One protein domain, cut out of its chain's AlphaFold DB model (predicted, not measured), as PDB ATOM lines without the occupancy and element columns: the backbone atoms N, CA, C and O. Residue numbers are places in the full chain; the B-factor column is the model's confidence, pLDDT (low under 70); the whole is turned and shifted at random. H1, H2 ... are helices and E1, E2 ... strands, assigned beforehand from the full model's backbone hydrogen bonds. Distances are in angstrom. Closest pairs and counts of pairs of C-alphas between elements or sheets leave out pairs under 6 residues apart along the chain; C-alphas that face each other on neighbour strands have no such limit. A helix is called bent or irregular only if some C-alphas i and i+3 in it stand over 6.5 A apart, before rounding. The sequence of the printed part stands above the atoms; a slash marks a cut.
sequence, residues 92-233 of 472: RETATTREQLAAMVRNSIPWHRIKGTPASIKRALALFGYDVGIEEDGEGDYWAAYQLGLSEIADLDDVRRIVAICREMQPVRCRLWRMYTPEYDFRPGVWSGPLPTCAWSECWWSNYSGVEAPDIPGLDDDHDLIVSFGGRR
ATOM      1  N   ARG A  92      57.697   9.781  -8.807       86.62
ATOM      2  CA  ARG A  92      57.516   8.410  -9.322       86.62
ATOM      3  C   ARG A  92      56.225   7.753  -8.829       86.62
ATOM      4  O   ARG A  92      55.592   7.029  -9.598       86.62
ATOM      5  N   GLU A  93      55.831   7.994  -7.587       86.62
ATOM      6  CA  GLU A  93      54.686   7.373  -6.915       86.62
ATOM      7  C   GLU A  93      53.351   7.688  -7.602       86.62
ATOM      8  O   GLU A  93      52.390   6.936  -7.450       86.62
ATOM      9  N   THR A  94      53.276   8.764  -8.395       85.50
ATOM     10  CA  THR A  94      52.042   9.138  -9.101       85.50
ATOM     11  C   THR A  94      51.764   8.281 -10.339       85.50
ATOM     12  O   THR A  94      50.618   8.237 -10.796       85.50
ATOM     13  N   ALA A  95      52.768   7.575 -10.876       86.69
ATOM     14  CA  ALA A  95      52.587   6.653 -11.996       86.69
ATOM     15  C   ALA A  95      52.011   5.308 -11.533       86.69
ATOM     16  O   ALA A  95      52.689   4.510 -10.875       86.69
ATOM     17  N   THR A  96      50.782   5.029 -11.968       86.06
ATOM     18  CA  THR A  96      50.056   3.779 -11.710       86.06
ATOM     19  C   THR A  96      50.259   2.741 -12.812       86.06
ATOM     20  O   THR A  96      50.073   1.549 -12.572       86.06
ATOM     21  N   THR A  97      50.675   3.161 -14.012       90.00
ATOM     22  CA  THR A  97      50.947   2.261 -15.144       90.00
ATOM     23  C   THR A  97      52.402   2.318 -15.601       90.00
ATOM     24  O   THR A  97      53.120   3.305 -15.416       90.00
ATOM     25  N   ARG A  98      52.853   1.242 -16.256       91.81
ATOM     26  CA  ARG A  98      54.199   1.159 -16.845       91.81
ATOM     27  C   ARG A  98      54.396   2.213 -17.934       91.81
ATOM     28  O   ARG A  98      55.489   2.746 -18.096       91.81
ATOM     29  N   GLU A  99      53.344   2.503 -18.689       90.00
ATOM     30  CA  GLU A  99      53.330   3.489 -19.764       90.00
ATOM     31  C   GLU A  99      53.491   4.909 -19.210       90.00
ATOM     32  O   GLU A  99      54.291   5.676 -19.750       90.00
ATOM     33  N   GLN A 100      52.813   5.228 -18.099       90.31
ATOM     34  CA  GLN A 100      53.004   6.489 -17.377       90.31
ATOM     35  C   GLN A 100      54.446   6.619 -16.886       90.31
ATOM     36  O   GLN A 100      55.091   7.631 -17.161       90.31
ATOM     37  N   LEU A 101      54.996   5.573 -16.258       93.75
ATOM     38  CA  LEU A 101      56.388   5.575 -15.813       93.75
ATOM     39  C   LEU A 101      57.364   5.787 -16.979       93.75
ATOM     40  O   LEU A 101      58.243   6.643 -16.911       93.75
ATOM     41  N   ALA A 102      57.195   5.054 -18.080       93.12
ATOM     42  CA  ALA A 102      58.038   5.207 -19.263       93.12
ATOM     43  C   ALA A 102      57.979   6.629 -19.838       93.12
ATOM     44  O   ALA A 102      58.992   7.161 -20.303       93.12
ATOM     45  N   ALA A 103      56.809   7.264 -19.799       91.69
ATOM     46  CA  ALA A 103      56.649   8.637 -20.241       91.69
ATOM     47  C   ALA A 103      57.278   9.648 -19.267       91.69
ATOM     48  O   ALA A 103      57.907  10.600 -19.731       91.69
ATOM     49  N   MET A 104      57.204   9.424 -17.952       92.38
ATOM     50  CA  MET A 104      57.905  10.246 -16.954       92.38
ATOM     51  C   MET A 104      59.420  10.167 -17.131       92.38
ATOM     52  O   MET A 104      60.087  11.193 -17.223       92.38
ATOM     53  N   VAL A 105      59.964   8.956 -17.288       94.62
ATOM     54  CA  VAL A 105      61.398   8.745 -17.542       94.62
ATOM     55  C   VAL A 105      61.826   9.450 -18.832       94.62
ATOM     56  O   VAL A 105      62.838  10.149 -18.837       94.62
ATOM     57  N   ARG A 106      61.040   9.340 -19.914       92.69
ATOM     58  CA  ARG A 106      61.327  10.009 -21.198       92.69
ATOM     59  C   ARG A 106      61.325  11.542 -21.081       92.69
ATOM     60  O   ARG A 106      62.124  12.193 -21.749       92.69
ATOM     61  N   ASN A 107      60.443  12.113 -20.257       90.00
ATOM     62  CA  ASN A 107      60.285  13.564 -20.112       90.00
ATOM     63  C   ASN A 107      61.051  14.174 -18.921       90.00
ATOM     64  O   ASN A 107      61.071  15.395 -18.776       90.00
ATOM     65  N   SER A 108      61.734  13.360 -18.117       91.31
ATOM     66  CA  SER A 108      62.490  13.787 -16.930       91.31
ATOM     67  C   SER A 108      63.489  14.916 -17.216       91.31
ATOM     68  O   SER A 108      63.406  15.993 -16.631       91.31
ATOM     69  N   ILE A 109      64.393  14.722 -18.180       89.38
ATOM     70  CA  ILE A 109      65.428  15.700 -18.547       89.38
ATOM     71  C   ILE A 109      64.826  17.052 -18.967       89.38
ATOM     72  O   ILE A 109      65.233  18.077 -18.413       89.38
ATOM     73  N   PRO A 110      63.894  17.128 -19.943       89.25
ATOM     74  CA  PRO A 110      63.330  18.414 -20.326       89.25
ATOM     75  C   PRO A 110      62.540  19.075 -19.194       89.25
ATOM     76  O   PRO A 110      62.540  20.301 -19.149       89.25
ATOM     77  N   TRP A 111      61.911  18.320 -18.288       89.31
ATOM     78  CA  TRP A 111      61.220  18.876 -17.121       89.31
ATOM     79  C   TRP A 111      62.178  19.471 -16.097       89.31
ATOM     80  O   TRP A 111      61.991  20.626 -15.718       89.31
ATOM     81  N   HIS A 112      63.246  18.756 -15.743       90.56
ATOM     82  CA  HIS A 112      64.292  19.253 -14.842       90.56
ATOM     83  C   HIS A 112      64.896  20.573 -15.318       90.56
ATOM     84  O   HIS A 112      65.148  21.472 -14.522       90.56
ATOM     85  N   ARG A 113      65.063  20.738 -16.635       92.00
ATOM     86  CA  ARG A 113      65.611  21.969 -17.232       92.00
ATOM     87  C   ARG A 113      64.723  23.201 -17.080       92.00
ATOM     88  O   ARG A 113      65.236  24.310 -17.196       92.00
ATOM     89  N   ILE A 114      63.417  23.018 -16.902       92.00
ATOM     90  CA  ILE A 114      62.444  24.114 -16.794       92.00
ATOM     91  C   ILE A 114      61.725  24.117 -15.442       92.00
ATOM     92  O   ILE A 114      60.754  24.857 -15.281       92.00
ATOM     93  N   LYS A 115      62.162  23.281 -14.496       90.06
ATOM     94  CA  LYS A 115      61.569  23.157 -13.162       90.06
ATOM     95  C   LYS A 115      61.492  24.533 -12.496       90.06
ATOM     96  O   LYS A 115      62.383  25.365 -12.663       90.06
ATOM     97  N   GLY A 116      60.392  24.798 -11.801       87.44
ATOM     98  CA  GLY A 116      60.095  26.105 -11.220       87.44
ATOM     99  C   GLY A 116      59.388  27.086 -12.161       87.44
ATOM    100  O   GLY A 116      59.050  28.184 -11.733       87.44
ATOM    101  N   THR A 117      59.134  26.717 -13.422       90.44
ATOM    102  CA  THR A 117      58.338  27.536 -14.355       90.44
ATOM    103  C   THR A 117      56.901  27.020 -14.481       90.44
ATOM    104  O   THR A 117      56.683  25.805 -14.387       90.44
ATOM    105  N   PRO A 118      55.919  27.876 -14.824       90.31
ATOM    106  CA  PRO A 118      54.551  27.434 -15.121       90.31
ATOM    107  C   PRO A 118      54.488  26.390 -16.247       90.31
ATOM    108  O   PRO A 118      53.663  25.479 -16.224       90.31
ATOM    109  N   ALA A 119      55.401  26.472 -17.223       90.94
ATOM    110  CA  ALA A 119      55.498  25.504 -18.315       90.94
ATOM    111  C   ALA A 119      55.843  24.089 -17.824       90.94
ATOM    112  O   ALA A 119      55.421  23.103 -18.430       90.94
ATOM    113  N   SER A 120      56.603  23.986 -16.733       91.06
ATOM    114  CA  SER A 120      56.981  22.710 -16.132       91.06
ATOM    115  C   SER A 120      55.786  22.019 -15.476       91.06
ATOM    116  O   SER A 120      55.528  20.852 -15.766       91.06
ATOM    117  N   ILE A 121      54.986  22.780 -14.720       91.25
ATOM    118  CA  ILE A 121      53.742  22.326 -14.092       91.25
ATOM    119  C   ILE A 121      52.751  21.867 -15.169       91.25
ATOM    120  O   ILE A 121      52.277  20.734 -15.122       91.25
ATOM    121  N   LYS A 122      52.514  22.691 -16.202       92.06
ATOM    122  CA  LYS A 122      51.600  22.349 -17.309       92.06
ATOM    123  C   LYS A 122      52.009  21.063 -18.027       92.06
ATOM    124  O   LYS A 122      51.169  20.208 -18.282       92.06
ATOM    125  N   ARG A 123      53.297  20.895 -18.344       90.62
ATOM    126  CA  ARG A 123      53.786  19.690 -19.040       90.62
ATOM    127  C   ARG A 123      53.712  18.433 -18.177       90.62
ATOM    128  O   ARG A 123      53.423  17.370 -18.718       90.62
ATOM    129  N   ALA A 124      53.993  18.544 -16.879       89.94
ATOM    130  CA  ALA A 124      53.909  17.415 -15.959       89.94
ATOM    131  C   ALA A 124      52.455  16.962 -15.768       89.94
ATOM    132  O   ALA A 124      52.165  15.775 -15.886       89.94
ATOM    133  N   LEU A 125      51.532  17.907 -15.569       90.38
ATOM    134  CA  LEU A 125      50.103  17.628 -15.409       90.38
ATOM    135  C   LEU A 125      49.454  17.083 -16.690       90.38
ATOM    136  O   LEU A 125      48.697  16.115 -16.621       90.38
ATOM    137  N   ALA A 126      49.836  17.605 -17.861       90.38
ATOM    138  CA  ALA A 126      49.354  17.112 -19.151       90.38
ATOM    139  C   ALA A 126      49.695  15.631 -19.395       90.38
ATOM    140  O   ALA A 126      48.953  14.943 -20.096       90.38
ATOM    141  N   LEU A 127      50.775  15.106 -18.798       87.12
ATOM    142  CA  LEU A 127      51.099  13.682 -18.911       87.12
ATOM    143  C   LEU A 127      50.015  12.790 -18.286       87.12
ATOM    144  O   LEU A 127      49.760  11.689 -18.775       87.12
ATOM    145  N   PHE A 128      49.375  13.272 -17.225       85.62
ATOM    146  CA  PHE A 128      48.296  12.572 -16.532       85.62
ATOM    147  C   PHE A 128      46.912  12.931 -17.085       85.62
ATOM    148  O   PHE A 128      45.909  12.490 -16.534       85.62
ATOM    149  N   GLY A 129      46.854  13.688 -18.187       87.75
ATOM    150  CA  GLY A 129      45.606  14.083 -18.837       87.75
ATOM    151  C   GLY A 129      44.924  15.299 -18.213       87.75
ATOM    152  O   GLY A 129      43.779  15.572 -18.557       87.75
ATOM    153  N   TYR A 130      45.600  16.035 -17.326       88.56
ATOM    154  CA  TYR A 130      45.050  17.261 -16.751       88.56
ATOM    155  C   TYR A 130      45.411  18.469 -17.615       88.56
ATOM    156  O   TYR A 130      46.591  18.754 -17.836       88.56
ATOM    157  N   ASP A 131      44.393  19.199 -18.062       87.62
ATOM    158  CA  ASP A 131      44.551  20.521 -18.662       87.62
ATOM    159  C   ASP A 131      44.299  21.595 -17.600       87.62
ATOM    160  O   ASP A 131      43.285  21.551 -16.899       87.62
ATOM    161  N   VAL A 132      45.250  22.521 -17.439       88.56
ATOM    162  CA  VAL A 132      45.219  23.500 -16.346       88.56
ATOM    163  C   VAL A 132      45.539  24.924 -16.795       88.56
ATOM    164  O   VAL A 132      46.546  25.207 -17.459       88.56
ATOM    165  N   GLY A 133      44.705  25.854 -16.335       89.06
ATOM    166  CA  GLY A 133      45.017  27.273 -16.244       89.06
ATOM    167  C   GLY A 133      45.860  27.536 -14.997       89.06
ATOM    168  O   GLY A 133      45.555  27.024 -13.924       89.06
ATOM    169  N   ILE A 134      46.926  28.322 -15.140       89.19
ATOM    170  CA  ILE A 134      47.738  28.787 -14.009       89.19
ATOM    171  C   ILE A 134      47.566  30.292 -13.943       89.19
ATOM    172  O   ILE A 134      47.792  30.970 -14.948       89.19
ATOM    173  N   GLU A 135      47.189  30.779 -12.770       84.88
ATOM    174  CA  GLU A 135      47.044  32.198 -12.483       84.88
ATOM    175  C   GLU A 135      47.911  32.555 -11.278       84.88
ATOM    176  O   GLU A 135      47.841  31.922 -10.220       84.88
ATOM    177  N   GLU A 136      48.778  33.537 -11.487       81.50
ATOM    178  CA  GLU A 136      49.759  34.014 -10.520       81.50
ATOM    179  C   GLU A 136      49.199  35.287  -9.879       81.50
ATOM    180  O   GLU A 136      49.320  36.353 -10.465       81.50
ATOM    181  N   ASP A 137      48.566  35.168  -8.708       65.00
ATOM    182  CA  ASP A 137      47.882  36.279  -8.023       65.00
ATOM    183  C   ASP A 137      48.087  36.197  -6.500       65.00
ATOM    184  O   ASP A 137      47.163  36.054  -5.697       65.00
ATOM    185  N   GLY A 138      49.355  36.224  -6.090       59.22
ATOM    186  CA  GLY A 138      49.732  36.348  -4.688       59.22
ATOM    187  C   GLY A 138      49.690  37.802  -4.214       59.22
ATOM    188  O   GLY A 138      50.390  38.649  -4.767       59.22
ATOM    189  N   GLU A 139      48.951  38.094  -3.142       51.41
ATOM    190  CA  GLU A 139      48.943  39.409  -2.480       51.41
ATOM    191  C   GLU A 139      49.539  39.344  -1.061       51.41
ATOM    192  O   GLU A 139      49.490  38.313  -0.384       51.41
ATOM    193  N   GLY A 140      50.104  40.466  -0.595       58.09
ATOM    194  CA  GLY A 140      50.632  40.615   0.768       58.09
ATOM    195  C   GLY A 140      51.753  39.626   1.112       58.09
ATOM    196  O   GLY A 140      52.691  39.435   0.336       58.09
ATOM    197  N   ASP A 141      51.648  38.980   2.277       50.91
ATOM    198  CA  ASP A 141      52.614  37.980   2.768       50.91
ATOM    199  C   ASP A 141      52.703  36.730   1.869       50.91
ATOM    200  O   ASP A 141      53.678  35.978   1.928       50.91
ATOM    201  N   TYR A 142      51.724  36.538   0.980       63.56
ATOM    202  CA  TYR A 142      51.615  35.402   0.067       63.56
ATOM    203  C   TYR A 142      51.878  35.793  -1.390       63.56
ATOM    204  O   TYR A 142      51.331  35.191  -2.308       63.56
ATOM    205  N   TRP A 143      52.753  36.777  -1.614       62.97
ATOM    206  CA  TRP A 143      53.120  37.314  -2.935       62.97
ATOM    207  C   TRP A 143      53.581  36.269  -3.972       62.97
ATOM    208  O   TRP A 143      53.539  36.533  -5.168       62.97
ATOM    209  N   ALA A 144      54.028  35.089  -3.533       77.25
ATOM    210  CA  ALA A 144      54.443  33.977  -4.392       77.25
ATOM    211  C   ALA A 144      53.382  32.857  -4.470       77.25
ATOM    212  O   ALA A 144      53.710  31.684  -4.640       77.25
ATOM    213  N   ALA A 145      52.103  33.177  -4.295       81.69
ATOM    214  CA  ALA A 145      51.027  32.200  -4.393       81.69
ATOM    215  C   ALA A 145      50.460  32.122  -5.820       81.69
ATOM    216  O   ALA A 145      50.396  33.118  -6.538       81.69
ATOM    217  N   TYR A 146      50.027  30.930  -6.229       86.56
ATOM    218  CA  TYR A 146      49.308  30.723  -7.488       86.56
ATOM    219  C   TYR A 146      48.108  29.795  -7.296       86.56
ATOM    220  O   TYR A 146      48.063  28.995  -6.352       86.56
ATOM    221  N   GLN A 147      47.143  29.900  -8.204       83.94
ATOM    222  CA  GLN A 147      45.971  29.031  -8.247       83.94
ATOM    223  C   GLN A 147      45.877  28.273  -9.570       83.94
ATOM    224  O   GLN A 147      46.438  28.680 -10.593       83.94
ATOM    225  N   LEU A 148      45.169  27.146  -9.525       87.50
ATOM    226  CA  LEU A 148      44.945  26.273 -10.672       87.50
ATOM    227  C   LEU A 148      43.469  26.260 -11.051       87.50
ATOM    228  O   LEU A 148      42.622  25.863 -10.251       87.50
ATOM    229  N   GLY A 149      43.187  26.642 -12.290       85.31
ATOM    230  CA  GLY A 149      41.890  26.432 -12.919       85.31
ATOM    231  C   GLY A 149      41.894  25.116 -13.682       85.31
ATOM    232  O   GLY A 149      42.743  24.919 -14.551       85.31
ATOM    233  N   LEU A 150      40.961  24.223 -13.377       81.50
ATOM    234  CA  LEU A 150      40.787  22.949 -14.075       81.50
ATOM    235  C   LEU A 150      39.420  22.916 -14.743       81.50
ATOM    236  O   LEU A 150      38.449  23.385 -14.162       81.50
ATOM    237  N   SER A 151      39.334  22.351 -15.946       75.12
ATOM    238  CA  SER A 151      38.054  22.203 -16.648       75.12
ATOM    239  C   SER A 151      37.079  21.332 -15.861       75.12
ATOM    240  O   SER A 151      35.924  21.699 -15.691       75.12
ATOM    241  N   GLU A 152      37.559  20.201 -15.353       64.31
ATOM    242  CA  GLU A 152      36.777  19.240 -14.589       64.31
ATOM    243  C   GLU A 152      37.672  18.584 -13.537       64.31
ATOM    244  O   GLU A 152      38.855  18.328 -13.777       64.31
ATOM    245  N   ILE A 153      37.116  18.298 -12.360       60.50
ATOM    246  CA  ILE A 153      37.801  17.538 -11.311       60.50
ATOM    247  C   ILE A 153      36.837  16.477 -10.812       60.50
ATOM    248  O   ILE A 153      35.732  16.790 -10.364       60.50
ATOM    249  N   ALA A 154      37.259  15.222 -10.925       54.62
ATOM    250  CA  ALA A 154      36.402  14.077 -10.667       54.62
ATOM    251  C   ALA A 154      36.398  13.665  -9.188       54.62
ATOM    252  O   ALA A 154      35.330  13.376  -8.647       54.62
ATOM    253  N   ASP A 155      37.567  13.637  -8.534       64.88
ATOM    254  CA  ASP A 155      37.716  13.103  -7.175       64.88
ATOM    255  C   ASP A 155      38.934  13.679  -6.419       64.88
ATOM    256  O   ASP A 155      39.857  14.259  -6.996       64.88
ATOM    257  N   LEU A 156      38.951  13.490  -5.101       70.06
ATOM    258  CA  LEU A 156      40.000  13.900  -4.173       70.06
ATOM    259  C   LEU A 156      41.349  13.212  -4.447       70.06
ATOM    260  O   LEU A 156      42.398  13.795  -4.177       70.06
ATOM    261  N   ASP A 157      41.356  12.005  -5.013       76.69
ATOM    262  CA  ASP A 157      42.600  11.330  -5.406       76.69
ATOM    263  C   ASP A 157      43.304  12.033  -6.573       76.69
ATOM    264  O   ASP A 157      44.537  12.116  -6.593       76.69
ATOM    265  N   ASP A 158      42.541  12.615  -7.500       81.12
ATOM    266  CA  ASP A 158      43.108  13.459  -8.551       81.12
ATOM    267  C   ASP A 158      43.680  14.749  -7.958       81.12
ATOM    268  O   ASP A 158      44.786  15.146  -8.324       81.12
ATOM    269  N   VAL A 159      43.002  15.350  -6.972       81.38
ATOM    270  CA  VAL A 159      43.527  16.516  -6.235       81.38
ATOM    271  C   VAL A 159      44.874  16.184  -5.594       81.38
ATOM    272  O   VAL A 159      45.840  16.920  -5.792       81.38
ATOM    273  N   ARG A 160      44.986  15.054  -4.883       83.38
ATOM    274  CA  ARG A 160      46.251  14.620  -4.261       83.38
ATOM    275  C   ARG A 160      47.362  14.448  -5.290       83.38
ATOM    276  O   ARG A 160      48.478  14.919  -5.069       83.38
ATOM    277  N   ARG A 161      47.056  13.808  -6.425       85.69
ATOM    278  CA  ARG A 161      48.018  13.607  -7.518       85.69
ATOM    279  C   ARG A 161      48.494  14.942  -8.093       85.69
ATOM    280  O   ARG A 161      49.698  15.135  -8.245       85.69
ATOM    281  N   ILE A 162      47.569  15.858  -8.381       89.31
ATOM    282  CA  ILE A 162      47.872  17.187  -8.927       89.31
ATOM    283  C   ILE A 162      48.771  17.963  -7.962       89.31
ATOM    284  O   ILE A 162      49.803  18.487  -8.374       89.31
ATOM    285  N   VAL A 163      48.432  17.981  -6.671       88.69
ATOM    286  CA  VAL A 163      49.199  18.705  -5.649       88.69
ATOM    287  C   VAL A 163      50.607  18.140  -5.493       88.69
ATOM    288  O   VAL A 163      51.557  18.919  -5.417       88.69
ATOM    289  N   ALA A 164      50.762  16.812  -5.491       89.00
ATOM    290  CA  ALA A 164      52.074  16.170  -5.429       89.00
ATOM    291  C   ALA A 164      52.966  16.596  -6.607       89.00
ATOM    292  O   ALA A 164      54.108  17.005  -6.408       89.00
ATOM    293  N   ILE A 165      52.416  16.590  -7.827       90.12
ATOM    294  CA  ILE A 165      53.129  17.037  -9.032       90.12
ATOM    295  C   ILE A 165      53.481  18.526  -8.931       90.12
ATOM    296  O   ILE A 165      54.619  18.917  -9.180       90.12
ATOM    297  N   CYS A 166      52.521  19.371  -8.554       90.69
ATOM    298  CA  CYS A 166      52.720  20.813  -8.440       90.69
ATOM    299  C   CYS A 166      53.805  21.178  -7.429       90.69
ATOM    300  O   CYS A 166      54.631  22.036  -7.723       90.69
ATOM    301  N   ARG A 167      53.837  20.517  -6.269       88.69
ATOM    302  CA  ARG A 167      54.833  20.778  -5.222       88.69
ATOM    303  C   ARG A 167      56.250  20.452  -5.643       88.69
ATOM    304  O   ARG A 167      57.144  21.233  -5.337       88.69
ATOM    305  N   GLU A 168      56.433  19.373  -6.393       90.25
ATOM    306  CA  GLU A 168      57.758  19.093  -6.931       90.25
ATOM    307  C   GLU A 168      58.128  20.066  -8.028       90.25
ATOM    308  O   GLU A 168      59.257  20.541  -8.064       90.25
ATOM    309  N   MET A 169      57.196  20.422  -8.906       90.62
ATOM    310  CA  MET A 169      57.518  21.280 -10.042       90.62
ATOM    311  C   MET A 169      57.632  22.771  -9.683       90.62
ATOM    312  O   MET A 169      58.283  23.511 -10.426       90.62
ATOM    313  N   GLN A 170      57.030  23.231  -8.582       90.69
ATOM    314  CA  GLN A 170      57.040  24.639  -8.168       90.69
ATOM    315  C   GLN A 170      58.350  25.040  -7.459       90.69
ATOM    316  O   GLN A 170      59.011  24.215  -6.829       90.69
ATOM    317  N   PRO A 171      58.734  26.329  -7.492       88.44
ATOM    318  CA  PRO A 171      59.806  26.838  -6.638       88.44
ATOM    319  C   PRO A 171      59.454  26.716  -5.148       88.44
ATOM    320  O   PRO A 171      58.306  26.904  -4.769       88.44
ATOM    321  N   VAL A 172      60.458  26.535  -4.282       83.25
ATOM    322  CA  VAL A 172      60.284  26.365  -2.818       83.25
ATOM    323  C   VAL A 172      59.465  27.486  -2.159       83.25
ATOM    324  O   VAL A 172      58.759  27.254  -1.183       83.25
ATOM    325  N   ARG A 173      59.572  28.719  -2.667       79.75
ATOM    326  CA  ARG A 173      58.839  29.874  -2.127       79.75
ATOM    327  C   ARG A 173      57.426  30.003  -2.679       79.75
ATOM    328  O   ARG A 173      56.633  30.727  -2.087       79.75
ATOM    329  N   CYS A 174      57.132  29.338  -3.793       85.25
ATOM    330  CA  CYS A 174      55.813  29.396  -4.384       85.25
ATOM    331  C   CYS A 174      54.870  28.438  -3.669       85.25
ATOM    332  O   CYS A 174      55.261  27.326  -3.313       85.25
ATOM    333  N   ARG A 175      53.619  28.855  -3.475       81.69
ATOM    334  CA  ARG A 175      52.599  28.023  -2.829       81.69
ATOM    335  C   ARG A 175      51.355  27.928  -3.704       81.69
ATOM    336  O   ARG A 175      50.779  28.945  -4.085       81.69
ATOM    337  N   LEU A 176      50.944  26.698  -4.005       86.06
ATOM    338  CA  LEU A 176      49.617  26.424  -4.541       86.06
ATOM    339  C   LEU A 176      48.597  26.702  -3.438       86.06
ATOM    340  O   LEU A 176      48.603  26.014  -2.418       86.06
ATOM    341  N   TRP A 177      47.745  27.705  -3.632       74.38
ATOM    342  CA  TRP A 177      46.818  28.138  -2.586       74.38
ATOM    343  C   TRP A 177      45.366  27.736  -2.847       74.38
ATOM    344  O   TRP A 177      44.622  27.517  -1.890       74.38
ATOM    345  N   ARG A 178      44.966  27.601  -4.120       74.19
ATOM    346  CA  ARG A 178      43.612  27.183  -4.503       74.19
ATOM    347  C   ARG A 178      43.568  26.417  -5.815       74.19
ATOM    348  O   ARG A 178      44.316  26.696  -6.750       74.19
ATOM    349  N   MET A 179      42.621  25.485  -5.883       78.50
ATOM    350  CA  MET A 179      42.167  24.844  -7.118       78.50
ATOM    351  C   MET A 179      40.678  25.143  -7.339       78.50
ATOM    352  O   MET A 179      39.886  25.054  -6.392       78.50
ATOM    353  N   TYR A 180      40.291  25.482  -8.567       73.38
ATOM    354  CA  TYR A 180      38.913  25.831  -8.932       73.38
ATOM    355  C   TYR A 180      38.488  25.205 -10.269       73.38
ATOM    356  O   TYR A 180      39.337  24.834 -11.081       73.38
ATOM    357  N   THR A 181      37.174  25.121 -10.504       68.44
ATOM    358  CA  THR A 181      36.591  24.818 -11.826       68.44
ATOM    359  C   THR A 181      35.736  25.987 -12.326       68.44
ATOM    360  O   THR A 181      35.250  26.756 -11.491       68.44
ATOM    361  N   PRO A 182      35.528  26.162 -13.647       65.00
ATOM    362  CA  PRO A 182      34.713  27.250 -14.197       65.00
ATOM    363  C   PRO A 182      33.302  27.340 -13.600       65.00
ATOM    364  O   PRO A 182      32.750  28.430 -13.471       65.00
ATOM    365  N   GLU A 183      32.717  26.211 -13.199       54.88
ATOM    366  CA  GLU A 183      31.381  26.138 -12.592       54.88
ATOM    367  C   GLU A 183      31.341  26.721 -11.175       54.88
ATOM    368  O   GLU A 183      30.260  27.030 -10.665       54.88
ATOM    369  N   TYR A 184      32.499  26.825 -10.520       53.66
ATOM    370  CA  TYR A 184      32.628  27.268  -9.136       53.66
ATOM    371  C   TYR A 184      33.883  28.134  -8.918       53.66
ATOM    372  O   TYR A 184      34.594  28.018  -7.914       53.66
ATOM    373  N   ASP A 185      34.131  29.054  -9.856       58.56
ATOM    374  CA  ASP A 185      35.200  30.051  -9.780       58.56
ATOM    375  C   ASP A 185      34.692  31.389  -9.226       58.56
ATOM    376  O   ASP A 185      34.563  32.393  -9.926       58.56
ATOM    377  N   PHE A 186      34.366  31.410  -7.936       51.97
ATOM    378  CA  PHE A 186      34.044  32.667  -7.271       51.97
ATOM    379  C   PHE A 186      35.321  33.455  -6.971       51.97
ATOM    380  O   PHE A 186      36.272  32.932  -6.377       51.97
ATOM    381  N   ARG A 187      35.330  34.724  -7.382       54.69
ATOM    382  CA  ARG A 187      36.446  35.660  -7.211       54.69
ATOM    383  C   ARG A 187      36.178  36.652  -6.083       54.69
ATOM    384  O   ARG A 187      35.020  36.805  -5.704       54.69
ATOM    385  N   PRO A 188      37.209  37.319  -5.542       49.88
ATOM    386  CA  PRO A 188      37.044  38.392  -4.569       49.88
ATOM    387  C   PRO A 188      36.148  39.522  -5.091       49.88
ATOM    388  O   PRO A 188      36.105  39.802  -6.290       49.88
ATOM    389  N   GLY A 189      35.414  40.162  -4.185       46.28
ATOM    390  CA  GLY A 189      34.498  41.243  -4.508       46.28
ATOM    391  C   GLY A 189      35.210  42.495  -4.936       46.28
ATOM    392  O   GLY A 189      35.961  43.079  -4.164       46.28
ATOM    393  N   VAL A 190      34.924  42.932  -6.158       41.22
ATOM    394  CA  VAL A 190      35.436  44.188  -6.693       41.22
ATOM    395  C   VAL A 190      34.270  45.160  -6.774       41.22
ATOM    396  O   VAL A 190      33.330  44.965  -7.545       41.22
ATOM    397  N   TRP A 191      34.328  46.214  -5.963       39.53
ATOM    398  CA  TRP A 191      33.414  47.344  -6.080       39.53
ATOM    399  C   TRP A 191      33.787  48.147  -7.328       39.53
ATOM    400  O   TRP A 191      34.833  48.797  -7.364       39.53
ATOM    401  N   SER A 192      32.965  48.075  -8.376       36.25
ATOM    402  CA  SER A 192      33.252  48.737  -9.654       36.25
ATOM    403  C   SER A 192      31.991  49.299 -10.320       36.25
ATOM    404  O   SER A 192      30.868  48.904 -10.009       36.25
ATOM    405  N   GLY A 193      32.182  50.281 -11.208       37.53
ATOM    406  CA  GLY A 193      31.121  50.947 -11.976       37.53
ATOM    407  C   GLY A 193      31.075  52.471 -11.777       37.53
ATOM    408  O   GLY A 193      31.585  52.972 -10.774       37.53
ATOM    409  N   PRO A 194      30.491  53.235 -12.721       29.36
ATOM    410  CA  PRO A 194      30.252  54.664 -12.542       29.36
ATOM    411  C   PRO A 194      29.136  54.882 -11.513       29.36
ATOM    412  O   PRO A 194      28.132  54.166 -11.513       29.36
ATOM    413  N   LEU A 195      29.285  55.887 -10.646       32.81
ATOM    414  CA  LEU A 195      28.195  56.318  -9.769       32.81
ATOM    415  C   LEU A 195      27.001  56.781 -10.626       32.81
ATOM    416  O   LEU A 195      27.216  57.465 -11.629       32.81
ATOM    417  N   PRO A 196      25.750  56.447 -10.254       32.16
ATOM    418  CA  PRO A 196      25.308  55.788  -9.018       32.16
ATOM    419  C   PRO A 196      25.167  54.256  -9.124       32.16
ATOM    420  O   PRO A 196      24.687  53.621  -8.193       32.16
ATOM    421  N   THR A 197      25.562  53.655 -10.247       30.62
ATOM    422  CA  THR A 197      25.419  52.217 -10.551       30.62
ATOM    423  C   THR A 197      26.588  51.359 -10.059       30.62
ATOM    424  O   THR A 197      26.773  50.245 -10.542       30.62
ATOM    425  N   CYS A 198      27.396  51.857  -9.120       36.06
ATOM    426  CA  CYS A 198      28.432  51.046  -8.489       36.06
ATOM    427  C   CYS A 198      27.774  49.855  -7.779       36.06
ATOM    428  O   CYS A 198      26.881  50.041  -6.949       36.06
ATOM    429  N   ALA A 199      28.215  48.647  -8.109       33.94
ATOM    430  CA  ALA A 199      27.728  47.421  -7.499       33.94
ATOM    431  C   ALA A 199      28.909  46.510  -7.151       33.94
ATOM    432  O   ALA A 199      29.976  46.573  -7.766       33.94
ATOM    433  N   TRP A 200      28.710  45.663  -6.144       39.47
ATOM    434  CA  TRP A 200      29.609  44.545  -5.875       39.47
ATOM    435  C   TRP A 200      29.427  43.478  -6.960       39.47
ATOM    436  O   TRP A 200      28.298  43.221  -7.383       39.47
ATOM    437  N   SER A 201      30.521  42.860  -7.410       34.62
ATOM    438  CA  SER A 201      30.464  41.675  -8.274       34.62
ATOM    439  C   SER A 201      29.806  40.478  -7.559       34.62
ATOM    440  O   SER A 201      29.672  40.467  -6.338       34.62
ATOM    441  N   GLU A 202      29.374  39.449  -8.300       39.88
ATOM    442  CA  GLU A 202      28.970  38.165  -7.700       39.88
ATOM    443  C   GLU A 202      30.222  37.434  -7.192       39.88
ATOM    444  O   GLU A 202      30.950  36.811  -7.964       39.88
ATOM    445  N   CYS A 203      30.532  37.579  -5.902       39.75
ATOM    446  CA  CYS A 203      31.893  37.369  -5.415       39.75
ATOM    447  C   CYS A 203      32.006  36.813  -3.989       39.75
ATOM    448  O   CYS A 203      31.064  36.807  -3.194       39.75
ATOM    449  N   TRP A 204      33.224  36.415  -3.634       41.22
ATOM    450  CA  TRP A 204      33.667  36.158  -2.270       41.22
ATOM    451  C   TRP A 204      34.239  37.412  -1.615       41.22
ATOM    452  O   TRP A 204      34.816  38.264  -2.270       41.22
ATOM    453  N   TRP A 205      34.116  37.522  -0.297       41.81
ATOM    454  CA  TRP A 205      34.615  38.685   0.449       41.81
ATOM    455  C   TRP A 205      36.079  38.537   0.892       41.81
ATOM    456  O   TRP A 205      36.615  39.431   1.535       41.81
ATOM    457  N   SER A 206      36.731  37.413   0.562       43.44
ATOM    458  CA  SER A 206      38.154  37.182   0.827       43.44
ATOM    459  C   SER A 206      38.799  36.353  -0.281       43.44
ATOM    460  O   SER A 206      38.128  35.514  -0.889       43.44
ATOM    461  N   ASN A 207      40.114  36.513  -0.462       45.19
ATOM    462  CA  ASN A 207      40.913  35.644  -1.330       45.19
ATOM    463  C   ASN A 207      40.926  34.189  -0.829       45.19
ATOM    464  O   ASN A 207      41.220  33.307  -1.608       45.19
ATOM    465  N   TYR A 208      40.563  33.894   0.426       49.06
ATOM    466  CA  TYR A 208      40.845  32.610   1.092       49.06
ATOM    467  C   TYR A 208      39.610  31.745   1.400       49.06
ATOM    468  O   TYR A 208      39.601  30.979   2.367       49.06
ATOM    469  N   SER A 209      38.546  31.868   0.609       46.62
ATOM    470  CA  SER A 209      37.311  31.080   0.770       46.62
ATOM    471  C   SER A 209      37.366  29.743   0.009       46.62
ATOM    472  O   SER A 209      38.019  29.644  -1.021       46.62
ATOM    473  N   GLY A 210      36.688  28.703   0.510       50.28
ATOM    474  CA  GLY A 210      36.599  27.375  -0.124       50.28
ATOM    475  C   GLY A 210      36.429  26.239   0.893       50.28
ATOM    476  O   GLY A 210      36.050  26.485   2.043       50.28
ATOM    477  N   VAL A 211      36.651  24.989   0.471       52.41
ATOM    478  CA  VAL A 211      36.655  23.809   1.352       52.41
ATOM    479  C   VAL A 211      38.086  23.330   1.560       52.41
ATOM    480  O   VAL A 211      38.812  23.179   0.591       52.41
ATOM    481  N   GLU A 212      38.497  23.086   2.802       55.69
ATOM    482  CA  GLU A 212      39.796  22.469   3.089       55.69
ATOM    483  C   GLU A 212      39.759  20.987   2.700       55.69
ATOM    484  O   GLU A 212      38.909  20.225   3.175       55.69
ATOM    485  N   ALA A 213      40.652  20.590   1.795       62.38
ATOM    486  CA  ALA A 213      40.842  19.207   1.396       62.38
ATOM    487  C   ALA A 213      41.675  18.496   2.475       62.38
ATOM    488  O   ALA A 213      42.869  18.775   2.580       62.38
ATOM    489  N   PRO A 214      41.071  17.592   3.265       62.66
ATOM    490  CA  PRO A 214      41.714  17.050   4.453       62.66
ATOM    491  C   PRO A 214      43.029  16.348   4.117       62.66
ATOM    492  O   PRO A 214      43.096  15.593   3.137       62.66
ATOM    493  N   ASP A 215      44.035  16.569   4.963       71.88
ATOM    494  CA  ASP A 215      45.361  15.940   4.899       71.88
ATOM    495  C   ASP A 215      46.188  16.335   3.656       71.88
ATOM    496  O   ASP A 215      47.178  15.681   3.312       71.88
ATOM    497  N   ILE A 216      45.791  17.402   2.957       70.69
ATOM    498  CA  ILE A 216      46.552  17.996   1.857       70.69
ATOM    499  C   ILE A 216      47.030  19.359   2.345       70.69
ATOM    500  O   ILE A 216      46.196  20.244   2.461       70.69
ATOM    501  N   PRO A 217      48.332  19.596   2.589       72.56
ATOM    502  CA  PRO A 217      48.727  20.862   3.201       72.56
ATOM    503  C   PRO A 217      48.469  22.062   2.267       72.56
ATOM    504  O   PRO A 217      48.582  21.958   1.038       72.56
ATOM    505  N   GLY A 218      48.097  23.197   2.842       68.50
ATOM    506  CA  GLY A 218      47.656  24.380   2.115       68.50
ATOM    507  C   GLY A 218      48.716  25.469   2.012       68.50
ATOM    508  O   GLY A 218      49.891  25.222   1.733       68.50
ATOM    509  N   LEU A 219      48.255  26.709   2.179       62.50
ATOM    510  CA  LEU A 219      49.071  27.916   2.073       62.50
ATOM    511  C   LEU A 219      50.019  28.089   3.266       62.50
ATOM    512  O   LEU A 219      51.036  28.756   3.113       62.50
ATOM    513  N   ASP A 220      49.724  27.501   4.421       63.88
ATOM    514  CA  ASP A 220      50.527  27.517   5.644       63.88
ATOM    515  C   ASP A 220      50.494  26.138   6.327       63.88
ATOM    516  O   ASP A 220      49.813  25.226   5.862       63.88
ATOM    517  N   ASP A 221      51.304  25.961   7.375       64.25
ATOM    518  CA  ASP A 221      51.427  24.676   8.082       64.25
ATOM    519  C   ASP A 221      50.224  24.396   9.008       64.25
ATOM    520  O   ASP A 221      50.088  23.288   9.527       64.25
ATOM    521  N   ASP A 222      49.353  25.391   9.200       59.31
ATOM    522  CA  ASP A 222      48.189  25.334  10.085       59.31
ATOM    523  C   ASP A 222      46.885  25.007   9.328       59.31
ATOM    524  O   ASP A 222      45.873  24.684   9.962       59.31
ATOM    525  N   HIS A 223      46.890  25.074   7.988       59.84
ATOM    526  CA  HIS A 223      45.702  24.901   7.150       59.84
ATOM    527  C   HIS A 223      45.924  23.978   5.946       59.84
ATOM    528  O   HIS A 223      46.946  24.018   5.262       59.84
ATOM    529  N   ASP A 224      44.896  23.190   5.637       67.75
ATOM    530  CA  ASP A 224      44.847  22.322   4.463       67.75
ATOM    531  C   ASP A 224      44.543  23.109   3.164       67.75
ATOM    532  O   ASP A 224      44.131  24.275   3.169       67.75
ATOM    533  N   LEU A 225      44.772  22.482   2.008       69.00
ATOM    534  CA  LEU A 225      44.603  23.074   0.686       69.00
ATOM    535  C   LEU A 225      43.142  23.418   0.435       69.00
ATOM    536  O   LEU A 225      42.246  22.589   0.586       69.00
ATOM    537  N   ILE A 226      42.916  24.633  -0.052       62.97
ATOM    538  CA  ILE A 226      41.581  25.120  -0.361       62.97
ATOM    539  C   ILE A 226      41.162  24.622  -1.748       62.97
ATOM    540  O   ILE A 226      41.741  24.988  -2.773       62.97
ATOM    541  N   VAL A 227      40.098  23.827  -1.792       57.34
ATOM    542  CA  VAL A 227      39.438  23.377  -3.019       57.34
ATOM    543  C   VAL A 227      38.074  24.035  -3.179       57.34
ATOM    544  O   VAL A 227      37.322  24.231  -2.223       57.34
ATOM    545  N   SER A 228      37.758  24.427  -4.409       56.72
ATOM    546  CA  SER A 228      36.541  25.167  -4.751       56.72
ATOM    547  C   SER A 228      35.870  24.516  -5.951       56.72
ATOM    548  O   SER A 228      35.979  25.006  -7.071       56.72
ATOM    549  N   PHE A 229      35.215  23.379  -5.722       50.56
ATOM    550  CA  PHE A 229      34.555  22.613  -6.780       50.56
ATOM    551  C   PHE A 229      33.039  22.703  -6.644       50.56
ATOM    552  O   PHE A 229      32.499  22.700  -5.532       50.56
ATOM    553  N   GLY A 230      32.349  22.731  -7.780       40.75
ATOM    554  CA  GLY A 230      30.896  22.683  -7.842       40.75
ATOM    555  C   GLY A 230      30.446  21.788  -8.985       40.75
ATOM    556  O   GLY A 230      30.936  21.896 -10.102       40.75
ATOM    557  N   GLY A 231      29.495  20.898  -8.711       34.78
ATOM    558  CA  GLY A 231      28.816  20.147  -9.763       34.78
ATOM    559  C   GLY A 231      27.604  20.925 -10.264       34.78
ATOM    560  O   GLY A 231      26.725  21.272  -9.467       34.78
ATOM    561  N   ARG A 232      27.511  21.166 -11.578       34.47
ATOM    562  CA  ARG A 232      26.287  21.690 -12.199       34.47
ATOM    563  C   ARG A 232      25.240  20.577 -12.240       34.47
ATOM    564  O   ARG A 232      25.401  19.595 -12.961       34.47
ATOM    565  N   ARG A 233      24.145  20.722 -11.488       32.31
ATOM    566  CA  ARG A 233      22.986  19.824 -11.597       32.31
ATOM    567  C   ARG A 233      21.780  20.607 -12.106       32.31
ATOM    568  O   ARG A 233      21.289  21.527 -11.459       32.31
TER     569      ARG A 233
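AT A GLANCE: This is residues 92 to 233 of the 472 residues of an uncharacterized protein of Desulfovibrio sp. 6_1_46AFAA (UniProt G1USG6). A strongly twisted five-strand sheet has two helices, H2 and H3, over one face; H1 folds against H2 away from the sheet, and the long link of residues 181 to 210 sends a thin arm out at the opposite end from H1. The 142 printed residues, with named elements in the order H1 H2 E1 E2 H3 E3 E4 E5 E6, are mixed, helices and strands. The mixed sheet runs E1 E2 E3 E5 E4. The whole is only just compact, close to loose, with a radius of gyration of the C-alphas of 16.9 A and spans of 61 by 36 by 30 A.

IN THESE COORDINATES: Find C-alpha 132 at (45.219, 23.500, -16.346), where E1, residues 132 to 136, begins. Beside it look for E2, 145 to 150, 16.9 A long, then E3, 175 to 180, 15.1 A, E5, 224 to 228, and E4, 211 to 217. H3, 156 to 169, spans 19.9 A, H2, 118 to 127, 14.7 A, and H1, 98 to 112, 20.8 A; H1 is irregular, with C-alphas 106 and 109 7.5 A apart. E6, 231 to 233, ends at (22.986, 19.824, -11.597).

HOW THE PARTS SIT: E1 and E2 are an antiparallel hairpin, N 133 to O 149 at 2.8 A. E2 and E3 are parallel, N 148 to O 178 at 2.9 A; with H3 they form a strand-helix-strand unit, parallel neighbours joined through a helix, its crossover right-handed. E3 and E5 are parallel, N 228 to O 179 at 3.0 A. E5 and E4 are an antiparallel hairpin, N 213 to O 225 at 2.8 A. H2 and H3 are on the same face, making two layers, helices on one face of a sheet; H3's height over the sheet is 8.6 A. H2 and H3 touch, C-alphas of Ile 121 and Met 169 closest at 5.6 A, at a steep tilt of 44 degrees. H1 touches H2 as a helical hairpin, closest C-alphas Trp 111 and Ser 120, 5.8 A. O i to N i+4 pairs are within hydrogen-bond range throughout H2 and H3, and 9 of 11 in H1.

THE WHOLE: The C-alphas farthest apart, Arg 98 and Pro 196, are 62.3 A apart. The printed part has no cut; the long link is E3 to E4. E5 runs on into E6, which pairs with no named strand. Look for pLDDT under 70 at residues 137 to 143, 152 to 155, 181 to 214 and 218 to 233.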